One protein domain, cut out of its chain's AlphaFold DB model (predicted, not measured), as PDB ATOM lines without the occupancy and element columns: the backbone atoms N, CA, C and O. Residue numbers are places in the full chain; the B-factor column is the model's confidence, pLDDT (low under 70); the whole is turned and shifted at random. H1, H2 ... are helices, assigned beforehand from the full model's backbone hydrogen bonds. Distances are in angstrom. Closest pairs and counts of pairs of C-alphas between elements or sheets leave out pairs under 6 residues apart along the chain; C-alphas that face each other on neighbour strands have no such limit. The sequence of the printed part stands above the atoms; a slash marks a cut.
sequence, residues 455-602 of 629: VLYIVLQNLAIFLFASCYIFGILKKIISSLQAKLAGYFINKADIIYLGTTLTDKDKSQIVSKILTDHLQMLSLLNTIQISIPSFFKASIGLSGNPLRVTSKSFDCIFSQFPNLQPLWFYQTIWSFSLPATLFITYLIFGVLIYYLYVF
ATOM      1  N   VAL A 455     198.820 260.469 206.324       78.38
ATOM      2  CA  VAL A 455     200.266 260.760 206.430       78.38
ATOM      3  C   VAL A 455     200.528 262.193 206.907       78.38
ATOM      4  O   VAL A 455     201.303 262.396 207.838       78.38
ATOM      5  N   LEU A 456     199.848 263.187 206.323       80.75
ATOM      6  CA  LEU A 456     200.011 264.594 206.710       80.75
ATOM      7  C   LEU A 456     199.621 264.827 208.177       80.75
ATOM      8  O   LEU A 456     200.322 265.530 208.901       80.75
ATOM      9  N   TYR A 457     198.533 264.196 208.623       79.81
ATOM     10  CA  TYR A 457     198.071 264.281 210.006       79.81
ATOM     11  C   TYR A 457     199.097 263.679 210.979       79.81
ATOM     12  O   TYR A 457     199.431 264.313 211.977       79.81
ATOM     13  N   ILE A 458     199.673 262.513 210.654       77.75
ATOM     14  CA  ILE A 458     200.730 261.870 211.456       77.75
ATOM     15  C   ILE A 458     201.961 262.783 211.587       77.75
ATOM     16  O   ILE A 458     202.501 262.932 212.686       77.75
ATOM     17  N   VAL A 459     202.404 263.414 210.494       80.81
ATOM     18  CA  VAL A 459     203.582 264.301 210.496       80.81
ATOM     19  C   VAL A 459     203.332 265.563 211.324       80.81
ATOM     20  O   VAL A 459     204.151 265.898 212.182       80.81
ATOM     21  N   LEU A 460     202.200 266.244 211.112       82.50
ATOM     22  CA  LEU A 460     201.849 267.463 211.853       82.50
ATOM     23  C   LEU A 460     201.747 267.209 213.362       82.50
ATOM     24  O   LEU A 460     202.228 268.017 214.156       82.50
ATOM     25  N   GLN A 461     201.174 266.073 213.762       77.38
ATOM     26  CA  GLN A 461     201.056 265.695 215.171       77.38
ATOM     27  C   GLN A 461     202.419 265.417 215.814       77.38
ATOM     28  O   GLN A 461     202.710 265.929 216.893       77.38
ATOM     29  N   ASN A 462     203.293 264.662 215.143       77.75
ATOM     30  CA  ASN A 462     204.637 264.395 215.662       77.75
ATOM     31  C   ASN A 462     205.476 265.673 215.791       77.75
ATOM     32  O   ASN A 462     206.199 265.840 216.773       77.75
ATOM     33  N   LEU A 463     205.327 266.610 214.850       83.88
ATOM     34  CA  LEU A 463     205.943 267.930 214.944       83.88
ATOM     35  C   LEU A 463     205.411 268.720 216.151       83.88
ATOM     36  O   LEU A 463     206.197 269.327 216.876       83.88
ATOM     37  N   ALA A 464     204.100 268.684 216.406       83.12
ATOM     38  CA  ALA A 464     203.500 269.341 217.565       83.12
ATOM     39  C   ALA A 464     204.021 268.761 218.893       83.12
ATOM     40  O   ALA A 464     204.381 269.523 219.792       83.12
ATOM     41  N   ILE A 465     204.137 267.430 219.000       79.12
ATOM     42  CA  ILE A 465     204.719 266.752 220.172       79.12
ATOM     43  C   ILE A 465     206.180 267.174 220.366       79.12
ATOM     44  O   ILE A 465     206.575 267.522 221.479       79.12
ATOM     45  N   PHE A 466     206.972 267.195 219.289       83.56
ATOM     46  CA  PHE A 466     208.368 267.629 219.330       83.56
ATOM     47  C   PHE A 466     208.506 269.080 219.815       83.56
ATOM     48  O   PHE A 466     209.304 269.362 220.709       83.56
ATOM     49  N   LEU A 467     207.699 269.999 219.273       86.31
ATOM     50  CA  LEU A 467     207.704 271.410 219.669       86.31
ATOM     51  C   LEU A 467     207.278 271.595 221.126       86.31
ATOM     52  O   LEU A 467     207.922 272.344 221.858       86.31
ATOM     53  N   PHE A 468     206.235 270.893 221.571       84.12
ATOM     54  CA  PHE A 468     205.783 270.953 222.960       84.12
ATOM     55  C   PHE A 468     206.859 270.437 223.924       84.12
ATOM     56  O   PHE A 468     207.170 271.105 224.912       84.12
ATOM     57  N   ALA A 469     207.478 269.294 223.610       83.00
ATOM     58  CA  ALA A 469     208.567 268.726 224.399       83.00
ATOM     59  C   ALA A 469     209.790 269.658 224.446       83.00
ATOM     60  O   ALA A 469     210.356 269.870 225.518       83.00
ATOM     61  N   SER A 470     210.155 270.270 223.316       85.19
ATOM     62  CA  SER A 470     211.221 271.273 223.235       85.19
ATOM     63  C   SER A 470     210.911 272.493 224.115       85.19
ATOM     64  O   SER A 470     211.669 272.819 225.026       85.19
ATOM     65  N   CYS A 471     209.738 273.116 223.970       85.94
ATOM     66  CA  CYS A 471     209.323 274.242 224.815       85.94
ATOM     67  C   CYS A 471     209.335 273.897 226.313       85.94
ATOM     68  O   CYS A 471     209.787 274.701 227.137       85.94
ATOM     69  N   TYR A 472     208.876 272.696 226.671       84.25
ATOM     70  CA  TYR A 472     208.873 272.211 228.048       84.25
ATOM     71  C   TYR A 472     210.296 272.050 228.609       84.25
ATOM     72  O   TYR A 472     210.597 272.583 229.682       84.25
ATOM     73  N   ILE A 473     211.196 271.395 227.864       83.44
ATOM     74  CA  ILE A 473     212.608 271.230 228.243       83.44
ATOM     75  C   ILE A 473     213.293 272.593 228.366       83.44
ATOM     76  O   ILE A 473     213.976 272.844 229.358       83.44
ATOM     77  N   PHE A 474     213.072 273.506 227.419       84.31
ATOM     78  CA  PHE A 474     213.608 274.865 227.483       84.31
ATOM     79  C   PHE A 474     213.160 275.601 228.753       84.31
ATOM     80  O   PHE A 474     213.980 276.217 229.440       84.31
ATOM     81  N   GLY A 475     211.873 275.504 229.107       82.25
ATOM     82  CA  GLY A 475     211.330 276.077 230.339       82.25
ATOM     83  C   GLY A 475     211.994 275.510 231.597       82.25
ATOM     84  O   GLY A 475     212.368 276.272 232.495       82.25
ATOM     85  N   ILE A 476     212.205 274.190 231.640       82.56
ATOM     86  CA  ILE A 476     212.924 273.520 232.731       82.56
ATOM     87  C   ILE A 476     214.370 274.007 232.810       82.56
ATOM     88  O   ILE A 476     214.803 274.431 233.880       82.56
ATOM     89  N   LEU A 477     215.108 273.993 231.698       81.69
ATOM     90  CA  LEU A 477     216.510 274.412 231.656       81.69
ATOM     91  C   LEU A 477     216.668 275.862 232.119       81.69
ATOM     92  O   LEU A 477     217.497 276.141 232.983       81.69
ATOM     93  N   LYS A 478     215.817 276.775 231.635       83.12
ATOM     94  CA  LYS A 478     215.809 278.181 232.066       83.12
ATOM     95  C   LYS A 478     215.567 278.309 233.573       83.12
ATOM     96  O   LYS A 478     216.253 279.080 234.245       83.12
ATOM     97  N   LYS A 479     214.619 277.540 234.121       81.38
ATOM     98  CA  LYS A 479     214.314 277.535 235.560       81.38
ATOM     99  C   LYS A 479     215.468 276.964 236.387       81.38
ATOM    100  O   LYS A 479     215.789 277.526 237.434       81.38
ATOM    101  N   ILE A 480     216.113 275.894 235.920       80.81
ATOM    102  CA  ILE A 480     217.291 275.302 236.569       80.81
ATOM    103  C   ILE A 480     218.449 276.304 236.574       80.81
ATOM    104  O   ILE A 480     219.009 276.554 237.637       80.81
ATOM    105  N   ILE A 481     218.760 276.930 235.436       81.88
ATOM    106  CA  ILE A 481     219.831 277.934 235.324       81.88
ATOM    107  C   ILE A 481     219.565 279.115 236.265       81.88
ATOM    108  O   ILE A 481     220.446 279.490 237.034       81.88
ATOM    109  N   SER A 482     218.345 279.658 236.271       79.56
ATOM    110  CA  SER A 482     217.963 280.746 237.183       79.56
ATOM    111  C   SER A 482     218.076 280.332 238.658       79.56
ATOM    112  O   SER A 482     218.578 281.092 239.488       79.56
ATOM    113  N   SER A 483     217.680 279.099 238.991       77.44
ATOM    114  CA  SER A 483     217.829 278.550 240.341       77.44
ATOM    115  C   SER A 483     219.302 278.402 240.745       77.44
ATOM    116  O   SER A 483     219.667 278.766 241.863       77.44
ATOM    117  N   LEU A 484     220.165 277.933 239.837       79.88
ATOM    118  CA  LEU A 484     221.609 277.802 240.056       79.88
ATOM    119  C   LEU A 484     222.295 279.162 240.215       79.88
ATOM    120  O   LEU A 484     223.101 279.326 241.126       79.88
ATOM    121  N   GLN A 485     221.943 280.153 239.392       81.38
ATOM    122  CA  GLN A 485     222.447 281.523 239.521       81.38
ATOM    123  C   GLN A 485     222.069 282.130 240.876       81.38
ATOM    124  O   GLN A 485     222.921 282.711 241.544       81.38
ATOM    125  N   ALA A 486     220.826 281.934 241.327       75.81
ATOM    126  CA  ALA A 486     220.392 282.372 242.650       75.81
ATOM    127  C   ALA A 486     221.147 281.650 243.785       75.81
ATOM    128  O   ALA A 486     221.500 282.286 244.777       75.81
ATOM    129  N   LYS A 487     221.436 280.346 243.639       76.31
ATOM    130  CA  LYS A 487     222.262 279.587 244.599       76.31
ATOM    131  C   LYS A 487     223.703 280.111 244.645       76.31
ATOM    132  O   LYS A 487     224.224 280.320 245.734       76.31
ATOM    133  N   LEU A 488     224.328 280.366 243.491       79.25
ATOM    134  CA  LEU A 488     225.687 280.917 243.410       79.25
ATOM    135  C   LEU A 488     225.768 282.328 244.004       79.25
ATOM    136  O   LEU A 488     226.663 282.597 244.802       79.25
ATOM    137  N   ALA A 489     224.816 283.207 243.678       78.19
ATOM    138  CA  ALA A 489     224.742 284.546 244.258       78.19
ATOM    139  C   ALA A 489     224.589 284.488 245.787       78.19
ATOM    140  O   ALA A 489     225.343 285.140 246.503       78.19
ATOM    141  N   GLY A 490     223.681 283.644 246.293       74.56
ATOM    142  CA  GLY A 490     223.510 283.428 247.730       74.56
ATOM    143  C   GLY A 490     224.767 282.874 248.409       74.56
ATOM    144  O   GLY A 490     225.121 283.331 249.492       74.56
ATOM    145  N   TYR A 491     225.484 281.952 247.761       77.88
ATOM    146  CA  TYR A 491     226.741 281.396 248.273       77.88
ATOM    147  C   TYR A 491     227.840 282.461 248.420       77.88
ATOM    148  O   TYR A 491     228.485 282.532 249.464       77.88
ATOM    149  N   PHE A 492     228.039 283.321 247.413       78.88
ATOM    150  CA  PHE A 492     229.042 284.390 247.488       78.88
ATOM    151  C   PHE A 492     228.656 285.510 248.466       78.88
ATOM    152  O   PHE A 492     229.538 286.023 249.147       78.88
ATOM    153  N   ILE A 493     227.367 285.849 248.592       79.12
ATOM    154  CA  ILE A 493     226.869 286.816 249.591       79.12
ATOM    155  C   ILE A 493     227.104 286.304 251.018       79.12
ATOM    156  O   ILE A 493     227.529 287.073 251.877       79.12
ATOM    157  N   ASN A 494     226.876 285.007 251.251       74.62
ATOM    158  CA  ASN A 494     227.114 284.374 252.547       74.62
ATOM    159  C   ASN A 494     228.618 284.327 252.878       74.62
ATOM    160  O   ASN A 494     229.011 284.608 254.000       74.62
ATOM    161  N   LYS A 495     229.480 284.056 251.885       77.44
ATOM    162  CA  LYS A 495     230.947 284.077 252.051       77.44
ATOM    163  C   LYS A 495     231.526 285.488 252.245       77.44
ATOM    164  O   LYS A 495     232.638 285.623 252.743       77.44
ATOM    165  N   ALA A 496     230.807 286.524 251.817       77.69
ATOM    166  CA  ALA A 496     231.186 287.923 251.999       77.69
ATOM    167  C   ALA A 496     230.727 288.508 253.354       77.69
ATOM    168  O   ALA A 496     230.876 289.709 253.555       77.69
ATOM    169  N   ASP A 497     230.143 287.692 254.246       71.44
ATOM    170  CA  ASP A 497     229.574 288.082 255.549       71.44
ATOM    171  C   ASP A 497     228.517 289.205 255.484       71.44
ATOM    172  O   ASP A 497     228.232 289.876 256.474       71.44
ATOM    173  N   ILE A 498     227.882 289.408 254.321       72.75
ATOM    174  CA  ILE A 498     226.867 290.459 254.143       72.75
ATOM    175  C   ILE A 498     225.521 290.011 254.745       72.75
ATOM    176  O   ILE A 498     224.840 290.806 255.389       72.75
ATOM    177  N   ILE A 499     225.117 288.748 254.536       73.56
ATOM    178  CA  ILE A 499     223.872 288.148 255.061       73.56
ATOM    179  C   ILE A 499     224.089 286.646 255.309       73.56
ATOM    180  O   ILE A 499     224.491 285.931 254.389       73.56
ATOM    181  N   TYR A 500     223.732 286.147 256.501       68.31
ATOM    182  CA  TYR A 500     223.759 284.712 256.809       68.31
ATOM    183  C   TYR A 500     222.531 283.991 256.235       68.31
ATOM    184  O   TYR A 500     221.433 284.025 256.795       68.31
ATOM    185  N   LEU A 501     222.712 283.329 255.094       65.81
ATOM    186  CA  LEU A 501     221.685 282.517 254.438       65.81
ATOM    187  C   LEU A 501     221.903 281.045 254.823       65.81
ATOM    188  O   LEU A 501     222.699 280.349 254.201       65.81
ATOM    189  N   GLY A 502     221.238 280.585 255.886       65.75
ATOM    190  CA  GLY A 502     221.313 279.202 256.377       65.75
ATOM    191  C   GLY A 502     220.529 278.189 255.520       65.75
ATOM    192  O   GLY A 502     220.733 278.054 254.314       65.75
ATOM    193  N   THR A 503     219.593 277.459 256.138       59.75
ATOM    194  CA  THR A 503     218.832 276.341 255.530       59.75
ATOM    195  C   THR A 503     217.920 276.724 254.353       59.75
ATOM    196  O   THR A 503     217.481 275.856 253.593       59.75
ATOM    197  N   THR A 504     217.673 278.017 254.133       62.06
ATOM    198  CA  THR A 504     216.902 278.548 252.996       62.06
ATOM    199  C   THR A 504     217.552 278.272 251.635       62.06
ATOM    200  O   THR A 504     216.845 278.190 250.630       62.06
ATOM    201  N   LEU A 505     218.876 278.071 251.578       61.47
ATOM    202  CA  LEU A 505     219.578 277.652 250.354       61.47
ATOM    203  C   LEU A 505     219.332 276.171 250.003       61.47
ATOM    204  O   LEU A 505     219.288 275.827 248.820       61.47
ATOM    205  N   THR A 506     219.125 275.314 251.009       59.03
ATOM    206  CA  THR A 506     218.908 273.859 250.867       59.03
ATOM    207  C   THR A 506     217.437 273.463 250.686       59.03
ATOM    208  O   THR A 506     217.147 272.478 250.013       59.03
ATOM    209  N   ASP A 507     216.482 274.244 251.202       61.09
ATOM    210  CA  ASP A 507     215.047 273.903 251.132       61.09
ATOM    211  C   ASP A 507     214.445 273.934 249.712       61.09
ATOM    212  O   ASP A 507     213.389 273.345 249.468       61.09
ATOM    213  N   LYS A 508     215.132 274.544 248.734       61.69
ATOM    214  CA  LYS A 508     214.718 274.535 247.317       61.69
ATOM    215  C   LYS A 508     214.760 273.148 246.659       61.69
ATOM    216  O   LYS A 508     214.096 272.960 245.640       61.69
ATOM    217  N   ASP A 509     215.477 272.179 247.229       62.53
ATOM    218  CA  ASP A 509     215.616 270.839 246.638       62.53
ATOM    219  C   ASP A 509     214.410 269.918 246.950       62.53
ATOM    220  O   ASP A 509     214.174 268.931 246.250       62.53
ATOM    221  N   LYS A 510     213.536 270.297 247.901       66.50
ATOM    222  CA  LYS A 510     212.313 269.544 248.261       66.50
ATOM    223  C   LYS A 510     211.315 269.388 247.101       66.50
ATOM    224  O   LYS A 510     210.648 268.361 246.999       66.50
ATOM    225  N   SER A 511     211.234 270.358 246.185       66.75
ATOM    226  CA  SER A 511     210.320 270.294 245.029       66.75
ATOM    227  C   SER A 511     210.687 269.189 244.030       66.75
ATOM    228  O   SER A 511     209.798 268.682 243.345       66.75
ATOM    229  N   GLN A 512     211.965 268.808 243.938       68.56
ATOM    230  CA  GLN A 512     212.406 267.719 243.060       68.56
ATOM    231  C   GLN A 512     211.950 266.359 243.602       68.56
ATOM    232  O   GLN A 512     211.487 265.514 242.837       68.56
ATOM    233  N   ILE A 513     212.006 266.184 244.927       76.31
ATOM    234  CA  ILE A 513     211.562 264.963 245.613       76.31
ATOM    235  C   ILE A 513     210.059 264.747 245.391       76.31
ATOM    236  O   ILE A 513     209.649 263.660 244.992       76.31
ATOM    237  N   VAL A 514     209.240 265.794 245.562       77.31
ATOM    238  CA  VAL A 514     207.782 265.715 245.347       77.31
ATOM    239  C   VAL A 514     207.436 265.376 243.895       77.31
ATOM    240  O   VAL A 514     206.561 264.548 243.656       77.31
ATOM    241  N   SER A 515     208.143 265.958 242.919       75.75
ATOM    242  CA  SER A 515     207.926 265.634 241.502       75.75
ATOM    243  C   SER A 515     208.240 264.170 241.195       75.75
ATOM    244  O   SER A 515     207.502 263.549 240.438       75.75
ATOM    245  N   LYS A 516     209.304 263.613 241.789       78.75
ATOM    246  CA  LYS A 516     209.672 262.205 241.604       78.75
ATOM    247  C   LYS A 516     208.606 261.270 242.176       78.75
ATOM    248  O   LYS A 516     208.152 260.372 241.478       78.75
ATOM    249  N   ILE A 517     208.142 261.552 243.397       84.00
ATOM    250  CA  ILE A 517     207.053 260.798 244.032       84.00
ATOM    251  C   ILE A 517     205.795 260.837 243.154       84.00
ATOM    252  O   ILE A 517     205.190 259.796 242.913       84.00
ATOM    253  N   LEU A 518     205.413 262.010 242.640       83.38
ATOM    254  CA  LEU A 518     204.244 262.148 241.767       83.38
ATOM    255  C   LEU A 518     204.383 261.318 240.480       83.38
ATOM    256  O   LEU A 518     203.442 260.619 240.107       83.38
ATOM    257  N   THR A 519     205.541 261.367 239.815       80.06
ATOM    258  CA  THR A 519     205.790 260.591 238.592       80.06
ATOM    259  C   THR A 519     205.714 259.084 238.848       80.06
ATOM    260  O   THR A 519     205.043 258.393 238.085       80.06
ATOM    261  N   ASP A 520     206.300 258.585 239.940       83.12
ATOM    262  CA  ASP A 520     206.262 257.158 240.293       83.12
ATOM    263  C   ASP A 520     204.813 256.672 240.519       83.12
ATOM    264  O   ASP A 520     204.408 255.618 240.026       83.12
ATOM    265  N   HIS A 521     203.977 257.473 241.190       86.31
ATOM    266  CA  HIS A 521     202.567 257.124 241.413       86.31
ATOM    267  C   HIS A 521     201.743 257.157 240.119       86.31
ATOM    268  O   HIS A 521     200.892 256.292 239.906       86.31
ATOM    269  N   LEU A 522     202.002 258.116 239.225       82.06
ATOM    270  CA  LEU A 522     201.347 258.167 237.914       82.06
ATOM    271  C   LEU A 522     201.742 256.969 237.033       82.06
ATOM    272  O   LEU A 522     200.890 256.435 236.319       82.06
ATOM    273  N   GLN A 523     202.987 256.491 237.123       82.31
ATOM    274  CA  GLN A 523     203.434 255.261 236.457       82.31
ATOM    275  C   GLN A 523     202.692 254.028 236.980       82.31
ATOM    276  O   GLN A 523     202.133 253.276 236.178       82.31
ATOM    277  N   MET A 524     202.584 253.870 238.303       81.56
ATOM    278  CA  MET A 524     201.822 252.774 238.914       81.56
ATOM    279  C   MET A 524     200.342 252.789 238.503       81.56
ATOM    280  O   MET A 524     199.791 251.752 238.131       81.56
ATOM    281  N   LEU A 525     199.706 253.964 238.477       80.56
ATOM    282  CA  LEU A 525     198.321 254.108 238.013       80.56
ATOM    283  C   LEU A 525     198.153 253.742 236.530       80.56
ATOM    284  O   LEU A 525     197.136 253.159 236.149       80.56
ATOM    285  N   SER A 526     199.146 254.033 235.686       77.75
ATOM    286  CA  SER A 526     199.092 253.683 234.261       77.75
ATOM    287  C   SER A 526     199.138 252.174 234.007       77.75
ATOM    288  O   SER A 526     198.499 251.694 233.067       77.75
ATOM    289  N   LEU A 527     199.834 251.425 234.870       75.94
ATOM    290  CA  LEU A 527     199.877 249.964 234.836       75.94
ATOM    291  C   LEU A 527     198.548 249.366 235.304       75.94
ATOM    292  O   LEU A 527     198.029 248.464 234.652       75.94
ATOM    293  N   LEU A 528     197.937 249.913 236.358       74.88
ATOM    294  CA  LEU A 528     196.640 249.441 236.864       74.88
ATOM    295  C   LEU A 528     195.500 249.609 235.845       74.88
ATOM    296  O   LEU A 528     194.616 248.761 235.775       74.88
ATOM    297  N   ASN A 529     195.562 250.626 234.980       66.44
ATOM    298  CA  ASN A 529     194.603 250.815 233.879       66.44
ATOM    299  C   ASN A 529     194.586 249.650 232.861       66.44
ATOM    300  O   ASN A 529     193.665 249.534 232.059       66.44
ATOM    301  N   THR A 530     195.617 248.798 232.836       63.44
ATOM    302  CA  THR A 530     195.639 247.602 231.970       63.44
ATOM    303  C   THR A 530     194.836 246.433 232.545       63.44
ATOM    304  O   THR A 530     194.480 245.519 231.804       63.44
ATOM    305  N   ILE A 531     194.485 246.490 233.834       63.19
ATOM    306  CA  ILE A 531     193.774 245.446 234.574       63.19
ATOM    307  C   ILE A 531     192.349 245.941 234.849       63.19
ATOM    308  O   ILE A 531     192.067 246.359 235.958       63.19
ATOM    309  N   GLN A 532     191.481 245.969 233.829       57.62
ATOM    310  CA  GLN A 532     190.011 246.191 233.883       57.62
ATOM    311  C   GLN A 532     189.434 247.324 234.781       57.62
ATOM    312  O   GLN A 532     188.217 247.469 234.868       57.62
ATOM    313  N   ILE A 533     190.248 248.177 235.403       68.12
ATOM    314  CA  ILE A 533     189.810 249.308 236.221       68.12
ATOM    315  C   ILE A 533     189.615 250.502 235.287       68.12
ATOM    316  O   ILE A 533     190.575 251.061 234.755       68.12
ATOM    317  N   SER A 534     188.362 250.911 235.083       63.44
ATOM    318  CA  SER A 534     188.021 252.050 234.230       63.44
ATOM    319  C   SER A 534     188.356 253.375 234.920       63.44
ATOM    320  O   SER A 534     187.582 253.884 235.733       63.44
ATOM    321  N   ILE A 535     189.506 253.960 234.587       70.94
ATOM    322  CA  ILE A 535     189.849 255.324 235.007       70.94
ATOM    323  C   ILE A 535     188.906 256.314 234.296       70.94
ATOM    324  O   ILE A 535     188.754 256.214 233.073       70.94
ATOM    325  N   PRO A 536     188.309 257.296 235.004       77.19
ATOM    326  CA  PRO A 536     187.514 258.345 234.375       77.19
ATOM    327  C   PRO A 536     188.269 259.014 233.220       77.19
ATOM    328  O   PRO A 536     189.458 259.328 233.335       77.19
ATOM    329  N   SER A 537     187.568 259.268 232.115       69.19
ATOM    330  CA  SER A 537     188.133 259.796 230.864       69.19
ATOM    331  C   SER A 537     188.989 261.052 231.061       69.19
ATOM    332  O   SER A 537     190.032 261.184 230.423       69.19
ATOM    333  N   PHE A 538     188.616 261.915 232.012       73.81
ATOM    334  CA  PHE A 538     189.363 263.121 232.382       73.81
ATOM    335  C   PHE A 538     190.812 262.842 232.833       73.81
ATOM    336  O   PHE A 538     191.732 263.564 232.453       73.81
ATOM    337  N   PHE A 539     191.047 261.779 233.609       72.50
ATOM    338  CA  PHE A 539     192.375 261.456 234.146       72.50
ATOM    339  C   PHE A 539     193.188 260.518 233.244       72.50
ATOM    340  O   PHE A 539     194.412 260.449 233.382       72.50
ATOM    341  N   LYS A 540     192.539 259.831 232.291       70.88
ATOM    342  CA  LYS A 540     193.171 258.830 231.414       70.88
ATOM    343  C   LYS A 540     194.339 259.415 230.607       70.88
ATOM    344  O   LYS A 540     195.384 258.777 230.505       70.88
ATOM    345  N   ALA A 541     194.195 260.639 230.093       66.31
ATOM    346  CA  ALA A 541     195.243 261.306 229.315       66.31
ATOM    347  C   ALA A 541     196.472 261.669 230.169       66.31
ATOM    348  O   ALA A 541     197.600 261.372 229.785       66.31
ATOM    349  N   SER A 542     196.262 262.252 231.353       66.62
ATOM    350  CA  SER A 542     197.351 262.690 232.243       66.62
ATOM    351  C   SER A 542     198.136 261.510 232.827       66.62
ATOM    352  O   SER A 542     199.366 261.531 232.857       66.62
ATOM    353  N   ILE A 543     197.429 260.448 233.232       72.44
ATOM    354  CA  ILE A 543     198.034 259.205 233.732       72.44
ATOM    355  C   ILE A 543     198.750 258.463 232.596       72.44
ATOM    356  O   ILE A 543     199.851 257.957 232.792       72.44
ATOM    357  N   GLY A 544     198.171 258.436 231.391       66.31
ATOM    358  CA  GLY A 544     198.789 257.816 230.218       66.31
ATOM    359  C   GLY A 544     200.077 258.517 229.778       66.31
ATOM    360  O   GLY A 544     201.091 257.853 229.589       66.31
ATOM    361  N   LEU A 545     200.065 259.850 229.674       67.06
ATOM    362  CA  LEU A 545     201.219 260.639 229.231       67.06
ATOM    363  C   LEU A 545     202.380 260.615 230.234       67.06
ATOM    364  O   LEU A 545     203.529 260.463 229.826       67.06
ATOM    365  N   SER A 546     202.098 260.747 231.535       67.19
ATOM    366  CA  SER A 546     203.146 260.732 232.566       67.19
ATOM    367  C   SER A 546     203.585 259.320 232.955       67.19
ATOM    368  O   SER A 546     204.728 259.141 233.373       67.19
ATOM    369  N   GLY A 547     202.681 258.343 232.886       66.75
ATOM    370  CA  GLY A 547     202.929 256.988 233.366       66.75
ATOM    371  C   GLY A 547     203.462 256.030 232.299       66.75
ATOM    372  O   GLY A 547     204.282 255.173 232.610       66.75
ATOM    373  N   ASN A 548     203.055 256.195 231.035       68.81
ATOM    374  CA  ASN A 548     203.570 255.410 229.913       68.81
ATOM    375  C   ASN A 548     203.628 256.243 228.611       68.81
ATOM    376  O   ASN A 548     202.800 256.066 227.708       68.81
ATOM    377  N   PRO A 549     204.631 257.130 228.476       64.31
ATOM    378  CA  PRO A 549     204.794 257.987 227.298       64.31
ATOM    379  C   PRO A 549     205.056 257.209 225.992       64.31
ATOM    380  O   PRO A 549     204.850 257.747 224.900       64.31
ATOM    381  N   LEU A 550     205.460 255.934 226.082       64.31
ATOM    382  CA  LEU A 550     205.694 255.065 224.924       64.31
ATOM    383  C   LEU A 550     204.391 254.728 224.185       64.31
ATOM    384  O   LEU A 550     204.388 254.665 222.961       64.31
ATOM    385  N   ARG A 551     203.267 254.569 224.901       63.72
ATOM    386  CA  ARG A 551     201.969 254.168 224.317       63.72
ATOM    387  C   ARG A 551     201.376 255.217 223.369       63.72
ATOM    388  O   ARG A 551     200.656 254.851 222.445       63.72
ATOM    389  N   VAL A 552     201.657 256.498 223.611       61.59
ATOM    390  CA  VAL A 552     201.103 257.631 222.841       61.59
ATOM    391  C   VAL A 552     201.975 257.969 221.630       61.59
ATOM    392  O   VAL A 552     201.465 258.362 220.587       61.59
ATOM    393  N   THR A 553     203.291 257.791 221.745       61.66
ATOM    394  CA  THR A 553     204.246 258.169 220.694       61.66
ATOM    395  C   THR A 553     204.483 257.059 219.666       61.66
ATOM    396  O   THR A 553     204.773 257.370 218.513       61.66
ATOM    397  N   SER A 554     204.317 255.778 220.025       63.16
ATOM    398  CA  SER A 554     204.716 254.655 219.161       63.16
ATOM    399  C   SER A 554     203.712 254.270 218.066       63.16
ATOM    400  O   SER A 554     204.129 253.937 216.960       63.16
ATOM    401  N   LYS A 555     202.398 254.336 218.325       67.00
ATOM    402  CA  LYS A 555     201.375 253.758 217.423       67.00
ATOM    403  C   LYS A 555     201.211 254.490 216.086       67.00
ATOM    404  O   LYS A 555     200.901 253.870 215.071       67.00
ATOM    405  N   SER A 556     201.488 255.796 216.052       66.81
ATOM    406  CA  SER A 556     201.422 256.589 214.813       66.81
ATOM    407  C   SER A 556     202.495 256.193 213.783       66.81
ATOM    408  O   SER A 556     202.303 256.396 212.582       66.81
ATOM    409  N   PHE A 557     203.589 255.564 214.230       74.25
ATOM    410  CA  PHE A 557     204.703 255.128 213.382       74.25
ATOM    411  C   PHE A 557     204.501 253.762 212.731       74.25
ATOM    412  O   PHE A 557     205.193 253.451 211.758       74.25
ATOM    413  N   ASP A 558     203.516 252.983 213.182       77.06
ATOM    414  CA  ASP A 558     203.189 251.683 212.589       77.06
ATOM    415  C   ASP A 558     202.849 251.809 211.106       77.06
ATOM    416  O   ASP A 558     203.264 250.976 210.309       77.06
ATOM    417  N   CYS A 559     202.194 252.901 210.705       79.06
ATOM    418  CA  CYS A 559     201.897 253.186 209.302       79.06
ATOM    419  C   CYS A 559     203.138 253.422 208.422       79.06
ATOM    420  O   CYS A 559     203.075 253.212 207.208       79.06
ATOM    421  N   ILE A 560     204.248 253.884 209.005       78.38
ATOM    422  CA  ILE A 560     205.491 254.176 208.280       78.38
ATOM    423  C   ILE A 560     206.305 252.889 208.137       78.38
ATOM    424  O   ILE A 560     206.652 252.494 207.026       78.38
ATOM    425  N   PHE A 561     206.557 252.195 209.250       77.56
ATOM    426  CA  PHE A 561     207.388 250.990 209.252       77.56
ATOM    427  C   PHE A 561     206.692 249.772 208.643       77.56
ATOM    428  O   PHE A 561     207.370 248.911 208.085       77.56
ATOM    429  N   SER A 562     205.356 249.721 208.643       77.00
ATOM    430  CA  SER A 562     204.614 248.651 207.967       77.00
ATOM    431  C   SER A 562     204.796 248.618 206.449       77.00
ATOM    432  O   SER A 562     204.403 247.642 205.820       77.00
ATOM    433  N   GLN A 563     205.388 249.655 205.840       78.88
ATOM    434  CA  GLN A 563     205.747 249.643 204.418       78.88
ATOM    435  C   GLN A 563     206.880 248.655 204.115       78.88
ATOM    436  O   GLN A 563     207.021 248.212 202.977       78.88
ATOM    437  N   PHE A 564     207.686 248.320 205.121       80.19
ATOM    438  CA  PHE A 564     208.845 247.454 204.989       80.19
ATOM    439  C   PHE A 564     208.559 246.116 205.689       80.19
ATOM    440  O   PHE A 564     208.826 245.978 206.883       80.19
ATOM    441  N   PRO A 565     208.029 245.109 204.972       69.00
ATOM    442  CA  PRO A 565     207.643 243.826 205.569       69.00
ATOM    443  C   PRO A 565     208.818 243.064 206.206       69.00
ATOM    444  O   PRO A 565     208.609 242.277 207.122       69.00
ATOM    445  N   ASN A 566     210.062 243.356 205.810       77.00
ATOM    446  CA  ASN A 566     211.273 242.776 206.406       77.00
ATOM    447  C   ASN A 566     211.544 243.248 207.852       77.00
ATOM    448  O   ASN A 566     212.424 242.703 208.512       77.00
ATOM    449  N   LEU A 567     210.824 244.259 208.350       71.88
ATOM    450  CA  LEU A 567     211.006 244.840 209.688       71.88
ATOM    451  C   LEU A 567     210.040 244.243 210.732       71.88
ATOM    452  O   LEU A 567     209.614 244.919 211.670       71.88
ATOM    453  N   GLN A 568     209.679 242.967 210.592       77.25
ATOM    454  CA  GLN A 568     208.919 242.247 211.615       77.25
ATOM    455  C   GLN A 568     209.850 241.728 212.728       77.25
ATOM    456  O   GLN A 568     210.915 241.194 212.420       77.25
ATOM    457  N   PRO A 569     209.471 241.838 214.017       78.06
ATOM    458  CA  PRO A 569     208.230 242.408 214.548       78.06
ATOM    459  C   PRO A 569     208.309 243.930 214.811       78.06
ATOM    460  O   PRO A 569     209.312 244.445 215.302       78.06
ATOM    461  N   LEU A 570     207.209 244.659 214.565       77.88
ATOM    462  CA  LEU A 570     207.174 246.131 214.669       77.88
ATOM    463  C   LEU A 570     207.412 246.679 216.081       77.88
ATOM    464  O   LEU A 570     207.957 247.771 216.212       77.88
ATOM    465  N   TRP A 571     207.063 245.937 217.138       76.06
ATOM    466  CA  TRP A 571     207.255 246.394 218.523       76.06
ATOM    467  C   TRP A 571     208.729 246.695 218.848       76.06
ATOM    468  O   TRP A 571     209.029 247.588 219.645       76.06
ATOM    469  N   PHE A 572     209.666 245.997 218.197       80.00
ATOM    470  CA  PHE A 572     211.096 246.249 218.352       80.00
ATOM    471  C   PHE A 572     211.477 247.623 217.783       80.00
ATOM    472  O   PHE A 572     212.110 248.435 218.461       80.00
ATOM    473  N   TYR A 573     211.006 247.931 216.574       76.94
ATOM    474  CA  TYR A 573     211.242 249.219 215.919       76.94
ATOM    475  C   TYR A 573     210.495 250.362 216.603       76.94
ATOM    476  O   TYR A 573     211.056 251.445 216.733       76.94
ATOM    477  N   GLN A 574     209.293 250.118 217.130       75.12
ATOM    478  CA  GLN A 574     208.587 251.061 218.004       75.12
ATOM    479  C   GLN A 574     209.435 251.427 219.232       75.12
ATOM    480  O   GLN A 574     209.512 252.598 219.610       75.12
ATOM    481  N   THR A 575     210.102 250.439 219.838       76.38
ATOM    482  CA  THR A 575     210.955 250.649 221.015       76.38
ATOM    483  C   THR A 575     212.186 251.479 220.654       76.38
ATOM    484  O   THR A 575     212.462 252.475 221.318       76.38
ATOM    485  N   ILE A 576     212.882 251.155 219.561       77.12
ATOM    486  CA  ILE A 576     214.017 251.957 219.068       77.12
ATOM    487  C   ILE A 576     213.572 253.381 218.728       77.12
ATOM    488  O   ILE A 576     214.225 254.355 219.106       77.12
ATOM    489  N   TRP A 577     212.438 253.510 218.044       75.88
ATOM    490  CA  TRP A 577     211.907 254.796 217.627       75.88
ATOM    491  C   TRP A 577     211.553 255.687 218.817       75.88
ATOM    492  O   TRP A 577     211.775 256.896 218.769       75.88
ATOM    493  N   SER A 578     211.093 255.110 219.923       75.69
ATOM    494  CA  SER A 578     210.822 255.878 221.137       75.69
ATOM    495  C   SER A 578     212.059 256.581 221.713       75.69
ATOM    496  O   SER A 578     211.932 257.662 222.288       75.69
ATOM    497  N   PHE A 579     213.262 256.039 221.482       77.69
ATOM    498  CA  PHE A 579     214.527 256.690 221.837       77.69
ATOM    499  C   PHE A 579     214.955 257.770 220.833       77.69
ATOM    500  O   PHE A 579     215.779 258.622 221.172       77.69
ATOM    501  N   SER A 580     214.387 257.795 219.623       79.44
ATOM    502  CA  SER A 580     214.724 258.806 218.613       79.44
ATOM    503  C   SER A 580     214.273 260.208 219.028       79.44
ATOM    504  O   SER A 580     214.998 261.175 218.806       79.44
ATOM    505  N   LEU A 581     213.126 260.340 219.703       78.94
ATOM    506  CA  LEU A 581     212.612 261.632 220.162       78.94
ATOM    507  C   LEU A 581     213.550 262.316 221.182       78.94
ATOM    508  O   LEU A 581     213.972 263.444 220.926       78.94
ATOM    509  N   PRO A 582     213.943 261.685 222.307       82.19
ATOM    510  CA  PRO A 582     214.891 262.302 223.233       82.19
ATOM    511  C   PRO A 582     216.279 262.504 222.608       82.19
ATOM    512  O   PRO A 582     216.909 263.525 222.875       82.19
ATOM    513  N   ALA A 583     216.748 261.591 221.746       85.31
ATOM    514  CA  ALA A 583     218.037 261.741 221.070       85.31
ATOM    515  C   ALA A 583     218.053 262.933 220.097       85.31
ATOM    516  O   ALA A 583     218.992 263.728 220.111       85.31
ATOM    517  N   THR A 584     217.003 263.102 219.289       84.94
ATOM    518  CA  THR A 584     216.873 264.238 218.360       84.94
ATOM    519  C   THR A 584     216.755 265.556 219.115       84.94
ATOM    520  O   THR A 584     217.458 266.506 218.774       84.94
ATOM    521  N   LEU A 585     215.965 265.608 220.194       86.12
ATOM    522  CA  LEU A 585     215.909 266.776 221.074       86.12
ATOM    523  C   LEU A 585     217.294 267.102 221.652       86.12
ATOM    524  O   LEU A 585     217.750 268.236 221.521       86.12
ATOM    525  N   PHE A 586     218.012 266.122 222.205       87.44
ATOM    526  CA  PHE A 586     219.359 266.332 222.745       87.44
ATOM    527  C   PHE A 586     220.335 266.882 221.693       87.44
ATOM    528  O   PHE A 586     221.004 267.885 221.940       87.44
ATOM    529  N   ILE A 587     220.372 266.276 220.502       88.25
ATOM    530  CA  ILE A 587     221.227 266.720 219.393       88.25
ATOM    531  C   ILE A 587     220.861 268.146 218.966       88.25
ATOM    532  O   ILE A 587     221.754 268.969 218.781       88.25
ATOM    533  N   THR A 588     219.569 268.473 218.855       87.75
ATOM    534  CA  THR A 588     219.133 269.822 218.451       87.75
ATOM    535  C   THR A 588     219.568 270.891 219.453       87.75
ATOM    536  O   THR A 588     220.095 271.922 219.040       87.75
ATOM    537  N   TYR A 589     219.453 270.630 220.760       87.81
ATOM    538  CA  TYR A 589     219.961 271.538 221.794       87.81
ATOM    539  C   TYR A 589     221.485 271.639 221.812       87.81
ATOM    540  O   TYR A 589     222.009 272.730 222.035       87.81
ATOM    541  N   LEU A 590     222.203 270.541 221.561       87.44
ATOM    542  CA  LEU A 590     223.663 270.546 221.478       87.44
ATOM    543  C   LEU A 590     224.129 271.405 220.296       87.44
ATOM    544  O   LEU A 590     224.946 272.303 220.482       87.44
ATOM    545  N   ILE A 591     223.555 271.192 219.106       88.38
ATOM    546  CA  ILE A 591     223.840 271.994 217.907       88.38
ATOM    547  C   ILE A 591     223.503 273.464 218.160       88.38
ATOM    548  O   ILE A 591     224.323 274.333 217.881       88.38
ATOM    549  N   PHE A 592     222.331 273.755 218.730       87.00
ATOM    550  CA  PHE A 592     221.928 275.121 219.063       87.00
ATOM    551  C   PHE A 592     222.896 275.782 220.056       87.00
ATOM    552  O   PHE A 592     223.283 276.934 219.868       87.00
ATOM    553  N   GLY A 593     223.351 275.045 221.073       83.19
ATOM    554  CA  GLY A 593     224.352 275.510 222.031       83.19
ATOM    555  C   GLY A 593     225.710 275.793 221.384       83.19
ATOM    556  O   GLY A 593     226.298 276.842 221.642       83.19
ATOM    557  N   VAL A 594     226.183 274.908 220.502       86.88
ATOM    558  CA  VAL A 594     227.423 275.099 219.730       86.88
ATOM    559  C   VAL A 594     227.308 276.315 218.809       86.88
ATOM    560  O   VAL A 594     228.215 277.143 218.782       86.88
ATOM    561  N   LEU A 595     226.185 276.477 218.107       85.94
ATOM    562  CA  LEU A 595     225.931 277.636 217.246       85.94
ATOM    563  C   LEU A 595     225.928 278.947 218.039       85.94
ATOM    564  O   LEU A 595     226.569 279.906 217.616       85.94
ATOM    565  N   ILE A 596     225.269 278.987 219.203       82.88
ATOM    566  CA  ILE A 596     225.300 280.160 220.090       82.88
ATOM    567  C   ILE A 596     226.718 280.430 220.587       82.88
ATOM    568  O   ILE A 596     227.132 281.584 220.602       82.88
ATOM    569  N   TYR A 597     227.470 279.398 220.972       81.75
ATOM    570  CA  TYR A 597     228.853 279.553 221.418       81.75
ATOM    571  C   TYR A 597     229.732 280.163 220.319       81.75
ATOM    572  O   TYR A 597     230.416 281.155 220.566       81.75
ATOM    573  N   TYR A 598     229.660 279.635 219.093       80.88
ATOM    574  CA  TYR A 598     230.393 280.188 217.953       80.88
ATOM    575  C   TYR A 598     229.964 281.622 217.633       80.88
ATOM    576  O   TYR A 598     230.827 282.476 217.445       80.88
ATOM    577  N   LEU A 599     228.661 281.921 217.637       78.44
ATOM    578  CA  LEU A 599     228.153 283.285 217.447       78.44
ATOM    579  C   LEU A 599     228.642 284.238 218.547       78.44
ATOM    580  O   LEU A 599     229.035 285.361 218.246       78.44
ATOM    581  N   TYR A 600     228.663 283.799 219.807       75.06
ATOM    582  CA  TYR A 600     229.105 284.606 220.944       75.06
ATOM    583  C   TYR A 600     230.609 284.905 220.884       75.06
ATOM    584  O   TYR A 600     231.013 286.051 221.073       75.06
ATOM    585  N   VAL A 601     231.435 283.907 220.554       69.88
ATOM    586  CA  VAL A 601     232.888 284.074 220.370       69.88
ATOM    587  C   VAL A 601     233.193 284.999 219.186       69.88
ATOM    588  O   VAL A 601     234.027 285.891 219.313       69.88
ATOM    589  N   PHE A 602     232.485 284.842 218.064       65.12
ATOM    590  CA  PHE A 602     232.694 285.644 216.854       65.12
ATOM    591  C   PHE A 602     232.246 287.110 217.017       65.12
ATOM    592  O   PHE A 602     232.868 288.007 216.454       65.12
TER     593      PHE A 602
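This is residues 455 to 602 of the 629 residues of a protein of Tetrahymena thermophila (strain SB210) (UniProt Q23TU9). Three long helices make a flat, open frame: H2 folds back from H1, H6 crosses H1, and short helices H3, H4 and H5 bridge H2 to H6. Residues 590 to 602 of H6 stick out. The printed part, 148 residues with six named helices, H1 to H6, is all helix and loose, radius of gyration of the C-alphas 21.4 A, spanning 69 by 50 by 24 A.

H1, residues 455 to 495, 59.7 A, begins at C-alpha 455 (200.266, 260.760, 206.430). H2 is 507 to 528, 33.8 A, H3 537 to 547, H4 549 to 553, H5 555 to 561. H6, 570 to 602, 47.1 A, ends at C-alpha 602 (232.694, 285.644, 216.854).

H1, with 466 to 470 alone, only just touches H6, with 3 pairs of C-alphas within 8 A; the closest, Ser 470 and Leu 585, are 6.8 A apart. H1 and H2 are apart. H2, with 519 to 527 alone, touches H3, closest C-alphas Gln 523 and Gly 547, 3.6 A. H5 is about perpendicular to H6, 89 degrees. Every O i to N i+4 pair is within hydrogen-bond range in H1, but 0 of 1 in H4 and 1 of 3 in H5; O i to N i+3, 0 of 2 and 2 of 4.

The printed part has no cut. H1 to H2 is a long link. Confidence is low, for instance, at 500 to 512 and 544 to 556.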